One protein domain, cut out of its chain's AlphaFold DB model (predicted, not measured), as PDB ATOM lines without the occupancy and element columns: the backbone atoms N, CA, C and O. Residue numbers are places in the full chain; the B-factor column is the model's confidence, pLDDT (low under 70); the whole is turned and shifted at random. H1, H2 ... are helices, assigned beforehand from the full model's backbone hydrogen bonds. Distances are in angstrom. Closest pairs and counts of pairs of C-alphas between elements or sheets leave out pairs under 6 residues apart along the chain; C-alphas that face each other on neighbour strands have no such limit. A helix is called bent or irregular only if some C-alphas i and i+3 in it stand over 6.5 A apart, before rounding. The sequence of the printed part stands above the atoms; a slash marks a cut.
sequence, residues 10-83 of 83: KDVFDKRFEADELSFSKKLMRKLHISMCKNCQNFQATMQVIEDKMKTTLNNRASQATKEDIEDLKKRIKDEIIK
ATOM      1  N   LYS A  10     143.305 180.123 126.437       79.50
ATOM      2  CA  LYS A  10     143.739 178.898 127.130       79.50
ATOM      3  C   LYS A  10     145.243 178.890 127.431       79.50
ATOM      4  O   LYS A  10     145.621 178.635 128.565       79.50
ATOM      5  N   ASP A  11     146.086 179.278 126.475       76.81
ATOM      6  CA  ASP A  11     147.538 179.382 126.700       76.81
ATOM      7  C   ASP A  11     147.899 180.432 127.767       76.81
ATOM      8  O   ASP A  11     148.871 180.266 128.503       76.81
ATOM      9  N   VAL A  12     147.132 181.526 127.855       76.12
ATOM     10  CA  VAL A  12     147.313 182.579 128.871       76.12
ATOM     11  C   VAL A  12     146.950 182.091 130.278       76.12
ATOM     12  O   VAL A  12     147.573 182.554 131.243       76.12
ATOM     13  N   PHE A  13     145.965 181.191 130.378       75.50
ATOM     14  CA  PHE A  13     145.545 180.529 131.616       75.50
ATOM     15  C   PHE A  13     146.552 179.467 132.054       75.50
ATOM     16  O   PHE A  13     147.074 179.566 133.161       75.50
ATOM     17  N   ASP A  14     146.853 178.506 131.178       74.12
ATOM     18  CA  ASP A  14     147.679 177.340 131.510       74.12
ATOM     19  C   ASP A  14     149.091 177.773 131.935       74.12
ATOM     20  O   ASP A  14     149.611 177.318 132.948       74.12
ATOM     21  N   LYS A  15     149.669 178.767 131.247       70.56
ATOM     22  CA  LYS A  15     151.031 179.265 131.518       70.56
ATOM     23  C   LYS A  15     151.070 180.422 132.518       70.56
ATOM     24  O   LYS A  15     152.003 181.226 132.505       70.56
ATOM     25  N   ARG A  16     150.028 180.590 133.341       67.50
ATOM     26  CA  ARG A  16     149.977 181.667 134.345       67.50
ATOM     27  C   ARG A  16     150.944 181.418 135.501       67.50
ATOM     28  O   ARG A  16     151.555 182.378 135.956       67.50
ATOM     29  N   PHE A  17     151.068 180.174 135.961       63.16
ATOM     30  CA  PHE A  17     151.939 179.813 137.088       63.16
ATOM     31  C   PHE A  17     153.401 179.634 136.663       63.16
ATOM     32  O   PHE A  17     154.303 179.955 137.422       63.16
ATOM     33  N   GLU A  18     153.627 179.257 135.407       67.19
ATOM     34  CA  GLU A  18     154.948 179.208 134.763       67.19
ATOM     35  C   GLU A  18     155.369 180.585 134.216       67.19
ATOM     36  O   GLU A  18     156.255 180.695 133.365       67.19
ATOM     37  N   ALA A  19     154.705 181.667 134.645       61.84
ATOM     38  CA  ALA A  19     154.961 182.994 134.104       61.84
ATOM     39  C   ALA A  19     156.422 183.410 134.288       61.84
ATOM     40  O   ALA A  19     156.943 184.095 133.412       61.84
ATOM     41  N   ASP A  20     157.094 182.982 135.356       61.22
ATOM     42  CA  ASP A  20     158.508 183.275 135.582       61.22
ATOM     43  C   ASP A  20     159.448 182.552 134.607       61.22
ATOM     44  O   ASP A  20     160.426 183.161 134.169       61.22
ATOM     45  N   GLU A  21     159.085 181.353 134.146       68.62
ATOM     46  CA  GLU A  21     159.856 180.529 133.198       68.62
ATOM     47  C   GLU A  21     159.636 180.923 131.726       68.62
ATOM     48  O   GLU A  21     160.346 180.481 130.817       68.62
ATOM     49  N   LEU A  22     158.664 181.801 131.451       69.88
ATOM     50  CA  LEU A  22     158.424 182.308 130.103       69.88
ATOM     51  C   LEU A  22     159.538 183.265 129.655       69.88
ATOM     52  O   LEU A  22     159.808 184.292 130.283       69.88
ATOM     53  N   SER A  23     160.090 183.001 128.468       79.94
ATOM     54  CA  SER A  23     160.969 183.933 127.753       79.94
ATOM     55  C   SER A  23     160.300 185.306 127.586       79.94
ATOM     56  O   SER A  23     159.081 185.399 127.410       79.94
ATOM     57  N   PHE A  24     161.095 186.381 127.576       81.94
ATOM     58  CA  PHE A  24     160.606 187.768 127.503       81.94
ATOM     59  C   PHE A  24     159.584 188.005 126.376       81.94
ATOM     60  O   PHE A  24     158.539 188.619 126.595       81.94
ATOM     61  N   SER A  25     159.829 187.445 125.189       81.56
ATOM     62  CA  SER A  25     158.917 187.527 124.040       81.56
ATOM     63  C   SER A  25     157.536 186.929 124.329       81.56
ATOM     64  O   SER A  25     156.513 187.532 124.006       81.56
ATOM     65  N   LYS A  26     157.478 185.780 125.009       78.62
ATOM     66  CA  LYS A  26     156.218 185.128 125.394       78.62
ATOM     67  C   LYS A  26     155.477 185.929 126.465       78.62
ATOM     68  O   LYS A  26     154.254 186.044 126.391       78.62
ATOM     69  N   LYS A  27     156.202 186.542 127.413       81.88
ATOM     70  CA  LYS A  27     155.622 187.474 128.399       81.88
ATOM     71  C   LYS A  27     154.960 188.669 127.706       81.88
ATOM     72  O   LYS A  27     153.838 189.031 128.062       81.88
ATOM     73  N   LEU A  28     155.616 189.247 126.698       83.50
ATOM     74  CA  LEU A  28     155.079 190.376 125.936       83.50
ATOM     75  C   LEU A  28     153.827 189.989 125.137       83.50
ATOM     76  O   LEU A  28     152.803 190.658 125.256       83.50
ATOM     77  N   MET A  29     153.867 188.876 124.398       83.81
ATOM     78  CA  MET A  29     152.713 188.403 123.620       83.81
ATOM     79  C   MET A  29     151.517 188.060 124.511       83.81
ATOM     80  O   MET A  29     150.374 188.340 124.156       83.81
ATOM     81  N   ARG A  30     151.766 187.517 125.708       82.06
ATOM     82  CA  ARG A  30     150.724 187.290 126.716       82.06
ATOM     83  C   ARG A  30     150.104 188.603 127.193       82.06
ATOM     84  O   ARG A  30     148.882 188.697 127.240       82.06
ATOM     85  N   LYS A  31     150.914 189.617 127.518       83.25
ATOM     86  CA  LYS A  31     150.406 190.942 127.920       83.25
ATOM     87  C   LYS A  31     149.577 191.596 126.812       83.25
ATOM     88  O   LYS A  31     148.511 192.124 127.108       83.25
ATOM     89  N   LEU A  32     150.026 191.504 125.559       84.69
ATOM     90  CA  LEU A  32     149.279 191.993 124.395       84.69
ATOM     91  C   LEU A  32     147.952 191.251 124.216       84.69
ATOM     92  O   LEU A  32     146.916 191.872 124.009       84.69
ATOM     93  N   HIS A  33     147.947 189.923 124.356       85.19
ATOM     94  CA  HIS A  33     146.705 189.161 124.279       85.19
ATOM     95  C   HIS A  33     145.716 189.573 125.372       85.19
ATOM     96  O   HIS A  33     144.535 189.766 125.093       85.19
ATOM     97  N   ILE A  34     146.195 189.739 126.611       84.38
ATOM     98  CA  ILE A  34     145.330 190.173 127.705       84.38
ATOM     99  C   ILE A  34     144.809 191.589 127.443       84.38
ATOM    100  O   ILE A  34     143.623 191.805 127.627       84.38
ATOM    101  N   SER A  35     145.617 192.534 126.949       83.88
ATOM    102  CA  SER A  35     145.126 193.898 126.690       83.88
ATOM    103  C   SER A  35     144.045 193.966 125.605       83.88
ATOM    104  O   SER A  35     143.191 194.848 125.658       83.88
ATOM    105  N   MET A  36     144.053 193.034 124.648       85.19
ATOM    106  CA  MET A  36     143.094 192.997 123.538       85.19
ATOM    107  C   MET A  36     141.878 192.092 123.801       85.19
ATOM    108  O   MET A  36     140.868 192.205 123.106       85.19
ATOM    109  N   CYS A  37     141.937 191.192 124.789       85.94
ATOM    110  CA  CYS A  37     140.872 190.233 125.083       85.94
ATOM    111  C   CYS A  37     140.150 190.560 126.397       85.94
ATOM    112  O   CYS A  37     140.627 190.213 127.478       85.94
ATOM    113  N   LYS A  38     138.934 191.119 126.305       83.62
ATOM    114  CA  LYS A  38     138.093 191.471 127.469       83.62
ATOM    115  C   LYS A  38     137.895 190.322 128.466       83.62
ATOM    116  O   LYS A  38     137.930 190.542 129.672       83.62
ATOM    117  N   ASN A  39     137.745 189.089 127.980       85.31
ATOM    118  CA  ASN A  39     137.590 187.917 128.848       85.31
ATOM    119  C   ASN A  39     138.855 187.657 129.676       85.31
ATOM    120  O   ASN A  39     138.773 187.413 130.880       85.31
ATOM    121  N   CYS A  40     140.032 187.757 129.053       84.06
ATOM    122  CA  CYS A  40     141.305 187.625 129.752       84.06
ATOM    123  C   CYS A  40     141.566 188.797 130.708       84.06
ATOM    124  O   CYS A  40     142.147 188.567 131.765       84.06
ATOM    125  N   GLN A  41     141.112 190.015 130.387       85.12
ATOM    126  CA  GLN A  41     141.197 191.170 131.297       85.12
ATOM    127  C   GLN A  41     140.380 190.936 132.567       85.12
ATOM    128  O   GLN A  41     140.913 191.041 133.670       85.12
ATOM    129  N   ASN A  42     139.110 190.550 132.416       85.31
ATOM    130  CA  ASN A  42     138.218 190.289 133.546       85.31
ATOM    131  C   ASN A  42     138.744 189.150 134.425       85.31
ATOM    132  O   ASN A  42     138.740 189.246 135.656       85.31
ATOM    133  N   PHE A  43     139.255 188.088 133.798       83.12
ATOM    134  CA  PHE A  43     139.886 187.001 134.529       83.12
ATOM    135  C   PHE A  43     141.156 187.453 135.261       83.12
ATOM    136  O   PHE A  43     141.346 187.111 136.427       83.12
ATOM    137  N   GLN A  44     142.021 188.240 134.610       83.62
ATOM    138  CA  GLN A  44     143.238 188.742 135.241       83.62
ATOM    139  C   GLN A  44     142.919 189.606 136.465       83.62
ATOM    140  O   GLN A  44     143.538 189.388 137.506       83.62
ATOM    141  N   ALA A  45     141.948 190.515 136.355       83.56
ATOM    142  CA  ALA A  45     141.513 191.374 137.453       83.56
ATOM    143  C   ALA A  45     140.945 190.558 138.624       83.56
ATOM    144  O   ALA A  45     141.348 190.751 139.770       83.56
ATOM    145  N   THR A  46     140.075 189.585 138.333       85.44
ATOM    146  CA  THR A  46     139.515 188.684 139.355       85.44
ATOM    147  C   THR A  46     140.621 187.933 140.092       85.44
ATOM    148  O   THR A  46     140.612 187.847 141.318       85.44
ATOM    149  N   MET A  47     141.612 187.429 139.354       81.69
ATOM    150  CA  MET A  47     142.718 186.705 139.966       81.69
ATOM    151  C   MET A  47     143.628 187.584 140.820       81.69
ATOM    152  O   MET A  47     144.051 187.130 141.876       81.69
ATOM    153  N   GLN A  48     143.909 188.825 140.411       83.75
ATOM    154  CA  GLN A  48     144.700 189.745 141.239       83.75
ATOM    155  C   GLN A  48     144.017 190.015 142.583       83.75
ATOM    156  O   GLN A  48     144.670 189.967 143.618       83.75
ATOM    157  N   VAL A  49     142.690 190.188 142.592       86.12
ATOM    158  CA  VAL A  49     141.924 190.348 143.839       86.12
ATOM    159  C   VAL A  49     142.037 189.112 144.738       86.12
ATOM    160  O   VAL A  49     142.120 189.245 145.959       86.12
ATOM    161  N   ILE A  50     142.036 187.906 144.161       84.81
ATOM    162  CA  ILE A  50     142.210 186.659 144.923       84.81
ATOM    163  C   ILE A  50     143.630 186.563 145.488       84.81
ATOM    164  O   ILE A  50     143.780 186.266 146.671       84.81
ATOM    165  N   GLU A  51     144.653 186.836 144.674       82.00
ATOM    166  CA  GLU A  51     146.062 186.839 145.088       82.00
ATOM    167  C   GLU A  51     146.294 187.833 146.237       82.00
ATOM    168  O   GLU A  51     146.879 187.467 147.258       82.00
ATOM    169  N   ASP A  52     145.752 189.048 146.131       82.00
ATOM    170  CA  ASP A  52     145.839 190.062 147.183       82.00
ATOM    171  C   ASP A  52     145.110 189.625 148.456       82.00
ATOM    172  O   ASP A  52     145.677 189.697 149.545       82.00
ATOM    173  N   LYS A  53     143.885 189.089 148.349       84.50
ATOM    174  CA  LYS A  53     143.159 188.560 149.517       84.50
ATOM    175  C   LYS A  53     143.906 187.415 150.190       84.50
ATOM    176  O   LYS A  53     143.947 187.362 151.421       84.50
ATOM    177  N   MET A  54     144.489 186.504 149.415       79.88
ATOM    178  CA  MET A  54     145.314 185.420 149.943       79.88
ATOM    179  C   MET A  54     146.538 185.979 150.660       79.88
ATOM    180  O   MET A  54     146.784 185.605 151.805       79.88
ATOM    181  N   LYS A  55     147.255 186.926 150.047       76.25
ATOM    182  CA  LYS A  55     148.418 187.583 150.651       76.25
ATOM    183  C   LYS A  55     148.056 188.303 151.948       76.25
ATOM    184  O   LYS A  55     148.743 188.122 152.946       76.25
ATOM    185  N   THR A  56     146.959 189.056 151.975       81.06
ATOM    186  CA  THR A  56     146.455 189.710 153.190       81.06
ATOM    187  C   THR A  56     146.067 188.691 154.255       81.06
ATOM    188  O   THR A  56     146.397 188.880 155.417       81.06
ATOM    189  N   THR A  57     145.414 187.589 153.885       78.94
ATOM    190  CA  THR A  57     145.033 186.534 154.838       78.94
ATOM    191  C   THR A  57     146.261 185.846 155.431       78.94
ATOM    192  O   THR A  57     146.322 185.629 156.638       78.94
ATOM    193  N   LEU A  58     147.251 185.523 154.596       71.38
ATOM    194  CA  LEU A  58     148.516 184.929 155.021       71.38
ATOM    195  C   LEU A  58     149.309 185.888 155.904       71.38
ATOM    196  O   LEU A  58     149.788 185.473 156.952       71.38
ATOM    197  N   ASN A  59     149.381 187.167 155.534       72.56
ATOM    198  CA  ASN A  59     150.021 188.192 156.350       72.56
ATOM    199  C   ASN A  59     149.290 188.381 157.677       72.56
ATOM    200  O   ASN A  59     149.940 188.382 158.704       72.56
ATOM    201  N   ASN A  60     147.958 188.451 157.697       72.38
ATOM    202  CA  ASN A  60     147.198 188.566 158.941       72.38
ATOM    203  C   ASN A  60     147.405 187.347 159.846       72.38
ATOM    204  O   ASN A  60     147.560 187.512 161.050       72.38
ATOM    205  N   ARG A  61     147.469 186.133 159.283       64.31
ATOM    206  CA  ARG A  61     147.800 184.917 160.043       64.31
ATOM    207  C   ARG A  61     149.243 184.920 160.552       64.31
ATOM    208  O   ARG A  61     149.476 184.539 161.690       64.31
ATOM    209  N   ALA A  62     150.200 185.357 159.738       60.38
ATOM    210  CA  ALA A  62     151.609 185.441 160.125       60.38
ATOM    211  C   ALA A  62     151.869 186.563 161.145       60.38
ATOM    212  O   ALA A  62     152.696 186.405 162.033       60.38
ATOM    213  N   SER A  63     151.144 187.678 161.048       59.97
ATOM    214  CA  SER A  63     151.200 188.811 161.977       59.97
ATOM    215  C   SER A  63     150.402 188.578 163.262       59.97
ATOM    216  O   SER A  63     150.632 189.284 164.237       59.97
ATOM    217  N   GLN A  64     149.486 187.604 163.280       59.28
ATOM    218  CA  GLN A  64     148.824 187.138 164.502       59.28
ATOM    219  C   GLN A  64     149.705 186.217 165.350       59.28
ATOM    220  O   GLN A  64     149.399 186.052 166.522       59.28
ATOM    221  N   ALA A  65     150.779 185.641 164.797       60.88
ATOM    222  CA  ALA A  65     151.751 184.910 165.599       60.88
ATOM    223  C   ALA A  65     152.569 185.916 166.416       60.88
ATOM    224  O   ALA A  65     153.479 186.579 165.907       60.88
ATOM    225  N   THR A  66     152.211 186.067 167.685       68.88
ATOM    226  CA  THR A  66     152.944 186.924 168.610       68.88
ATOM    227  C   THR A  66     154.287 186.283 168.964       68.88
ATOM    228  O   THR A  66     154.495 185.076 168.812       68.88
ATOM    229  N   LYS A  67     155.243 187.086 169.449       65.94
ATOM    230  CA  LYS A  67     156.498 186.543 169.998       65.94
ATOM    231  C   LYS A  67     156.226 185.519 171.104       65.94
ATOM    232  O   LYS A  67     156.943 184.529 171.171       65.94
ATOM    233  N   GLU A  68     155.178 185.733 171.897       73.31
ATOM    234  CA  GLU A  68     154.741 184.828 172.961       73.31
ATOM    235  C   GLU A  68     154.268 183.476 172.405       73.31
ATOM    236  O   GLU A  68     154.689 182.445 172.920       73.31
ATOM    237  N   ASP A  69     153.518 183.449 171.296       77.38
ATOM    238  CA  ASP A  69     153.122 182.191 170.630       77.38
ATOM    239  C   ASP A  69     154.340 181.408 170.112       77.38
ATOM    240  O   ASP A  69     154.387 180.177 170.163       77.38
ATOM    241  N   ILE A  70     155.356 182.122 169.614       76.94
ATOM    242  CA  ILE A  70     156.601 181.520 169.118       76.94
ATOM    243  C   ILE A  70     157.449 180.985 170.282       76.94
ATOM    244  O   ILE A  70     158.084 179.935 170.148       76.94
ATOM    245  N   GLU A  71     157.495 181.691 171.410       78.38
ATOM    246  CA  GLU A  71     158.201 181.243 172.614       78.38
ATOM    247  C   GLU A  71     157.499 180.061 173.292       78.38
ATOM    248  O   GLU A  71     158.182 179.108 173.676       78.38
ATOM    249  N   ASP A  72     156.164 180.056 173.349       83.25
ATOM    250  CA  ASP A  72     155.378 178.913 173.825       83.25
ATOM    251  C   ASP A  72     155.604 177.678 172.945       83.25
ATOM    252  O   ASP A  72     155.927 176.599 173.447       83.25
ATOM    253  N   LEU A  73     155.566 177.842 171.618       80.62
ATOM    254  CA  LEU A  73     155.847 176.753 170.684       80.62
ATOM    255  C   LEU A  73     157.268 176.195 170.872       80.62
ATOM    256  O   LEU A  73     157.455 174.980 170.930       80.62
ATOM    257  N   LYS A  74     158.274 177.068 171.015       79.31
ATOM    258  CA  LYS A  74     159.663 176.652 171.285       79.31
ATOM    259  C   LYS A  74     159.783 175.892 172.602       79.31
ATOM    260  O   LYS A  74     160.516 174.905 172.660       79.31
ATOM    261  N   LYS A  75     159.078 176.336 173.644       84.88
ATOM    262  CA  LYS A  75     159.064 175.674 174.950       84.88
ATOM    263  C   LYS A  75     158.430 174.286 174.854       84.88
ATOM    264  O   LYS A  75     159.047 173.321 175.289       84.88
ATOM    265  N   ARG A  76     157.276 174.164 174.195       84.88
ATOM    266  CA  ARG A  76     156.596 172.878 173.970       84.88
ATOM    267  C   ARG A  76     157.454 171.891 173.181       84.88
ATOM    268  O   ARG A  76     157.563 170.738 173.573       84.88
ATOM    269  N   ILE A  77     158.109 172.348 172.112       82.31
ATOM    270  CA  ILE A  77     159.033 171.515 171.326       82.31
ATOM    271  C   ILE A  77     160.209 171.045 172.194       82.31
ATOM    272  O   ILE A  77     160.601 169.884 172.131       82.31
ATOM    273  N   LYS A  78     160.765 171.928 173.029       81.56
ATOM    274  CA  LYS A  78     161.854 171.579 173.947       81.56
ATOM    275  C   LYS A  78     161.419 170.526 174.972       81.56
ATOM    276  O   LYS A  78     162.171 169.589 175.212       81.56
ATOM    277  N   ASP A  79     160.215 170.650 175.522       84.06
ATOM    278  CA  ASP A  79     159.670 169.697 176.493       84.06
ATOM    279  C   ASP A  79     159.350 168.325 175.864       84.06
ATOM    280  O   ASP A  79     159.415 167.310 176.556       84.06
ATOM    281  N   GLU A  80     159.040 168.263 174.564       77.88
ATOM    282  CA  GLU A  80     158.854 166.991 173.846       77.88
ATOM    283  C   GLU A  80     160.163 166.343 173.381       77.88
ATOM    284  O   GLU A  80     160.240 165.121 173.343       77.88
ATOM    285  N   ILE A  81     161.198 167.127 173.055       75.38
ATOM    286  CA  ILE A  81     162.515 166.603 172.638       75.38
ATOM    287  C   ILE A  81     163.365 166.149 173.838       75.38
ATOM    288  O   ILE A  81     164.221 165.285 173.686       75.38
ATOM    289  N   ILE A  82     163.178 166.760 175.013       62.84
ATOM    290  CA  ILE A  82     163.947 166.452 176.235       62.84
ATOM    291  C   ILE A  82     163.284 165.338 177.079       62.84
ATOM    292  O   ILE A  82     163.847 164.918 178.090       62.84
ATOM    293  N   LYS A  83     162.118 164.829 176.666       52.41
ATOM    294  CA  LYS A  83     161.557 163.572 177.191       52.41
ATOM    295  C   LYS A  83     162.270 162.357 176.610       52.41
ATOM    296  O   LYS A  83     162.420 161.384 177.380       52.41
TER     297      LYS A  83
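This is residues 10 to 83 of the 83 residues of an uncharacterized protein of Bacteriovorax sp. DB6_IX (UniProt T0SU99). One long helix, H4, makes the long axis; at its start H3 turns off at a corner, with short H1 and H2 near H3 in a small loose head, and beyond its far end H5 sticks out as a free arm. The printed part has 74 residues, with five named helices in the order H1, H2, H3, H4, H5 along the chain, which hold 63 of them, and no named strand; the class is all helix. The whole is extended, radius of gyration of the C-alphas 20.9 A, spanning 62 by 23 by 18 A.

H4, residues 38 to 63, and H3, residues 24 to 36, touch only at the corner; their closest C-alphas, Ile 34 and Cys 40, are 5.2 A apart. They run opposite ways at a steep tilt of 68 degrees, only just short of about perpendicular. H1, residues 10 to 14, is close to H3 but not clearly touching, closest C-alphas Val 12 and Arg 30, 6.2 A. H2, residues 17 to 20, is irregular, C-alphas 17 and 20 being 7.6 A apart. H5, residues 67 to 81, is apart from H4. Every O i to N i+4 pair is within hydrogen-bond range in H1, H3, H4 and H5; H2 is too short for one.

H4 runs 37.0 A from C-alpha 38 at (138.093, 191.471, 127.469), H3 18.7 A, H5 21.0 A to C-alpha 81 at (162.515, 166.603, 172.638).

The printed part has no cut. Residues 16 to 22, 61 to 67 and 82 to 83 have pLDDT under 70.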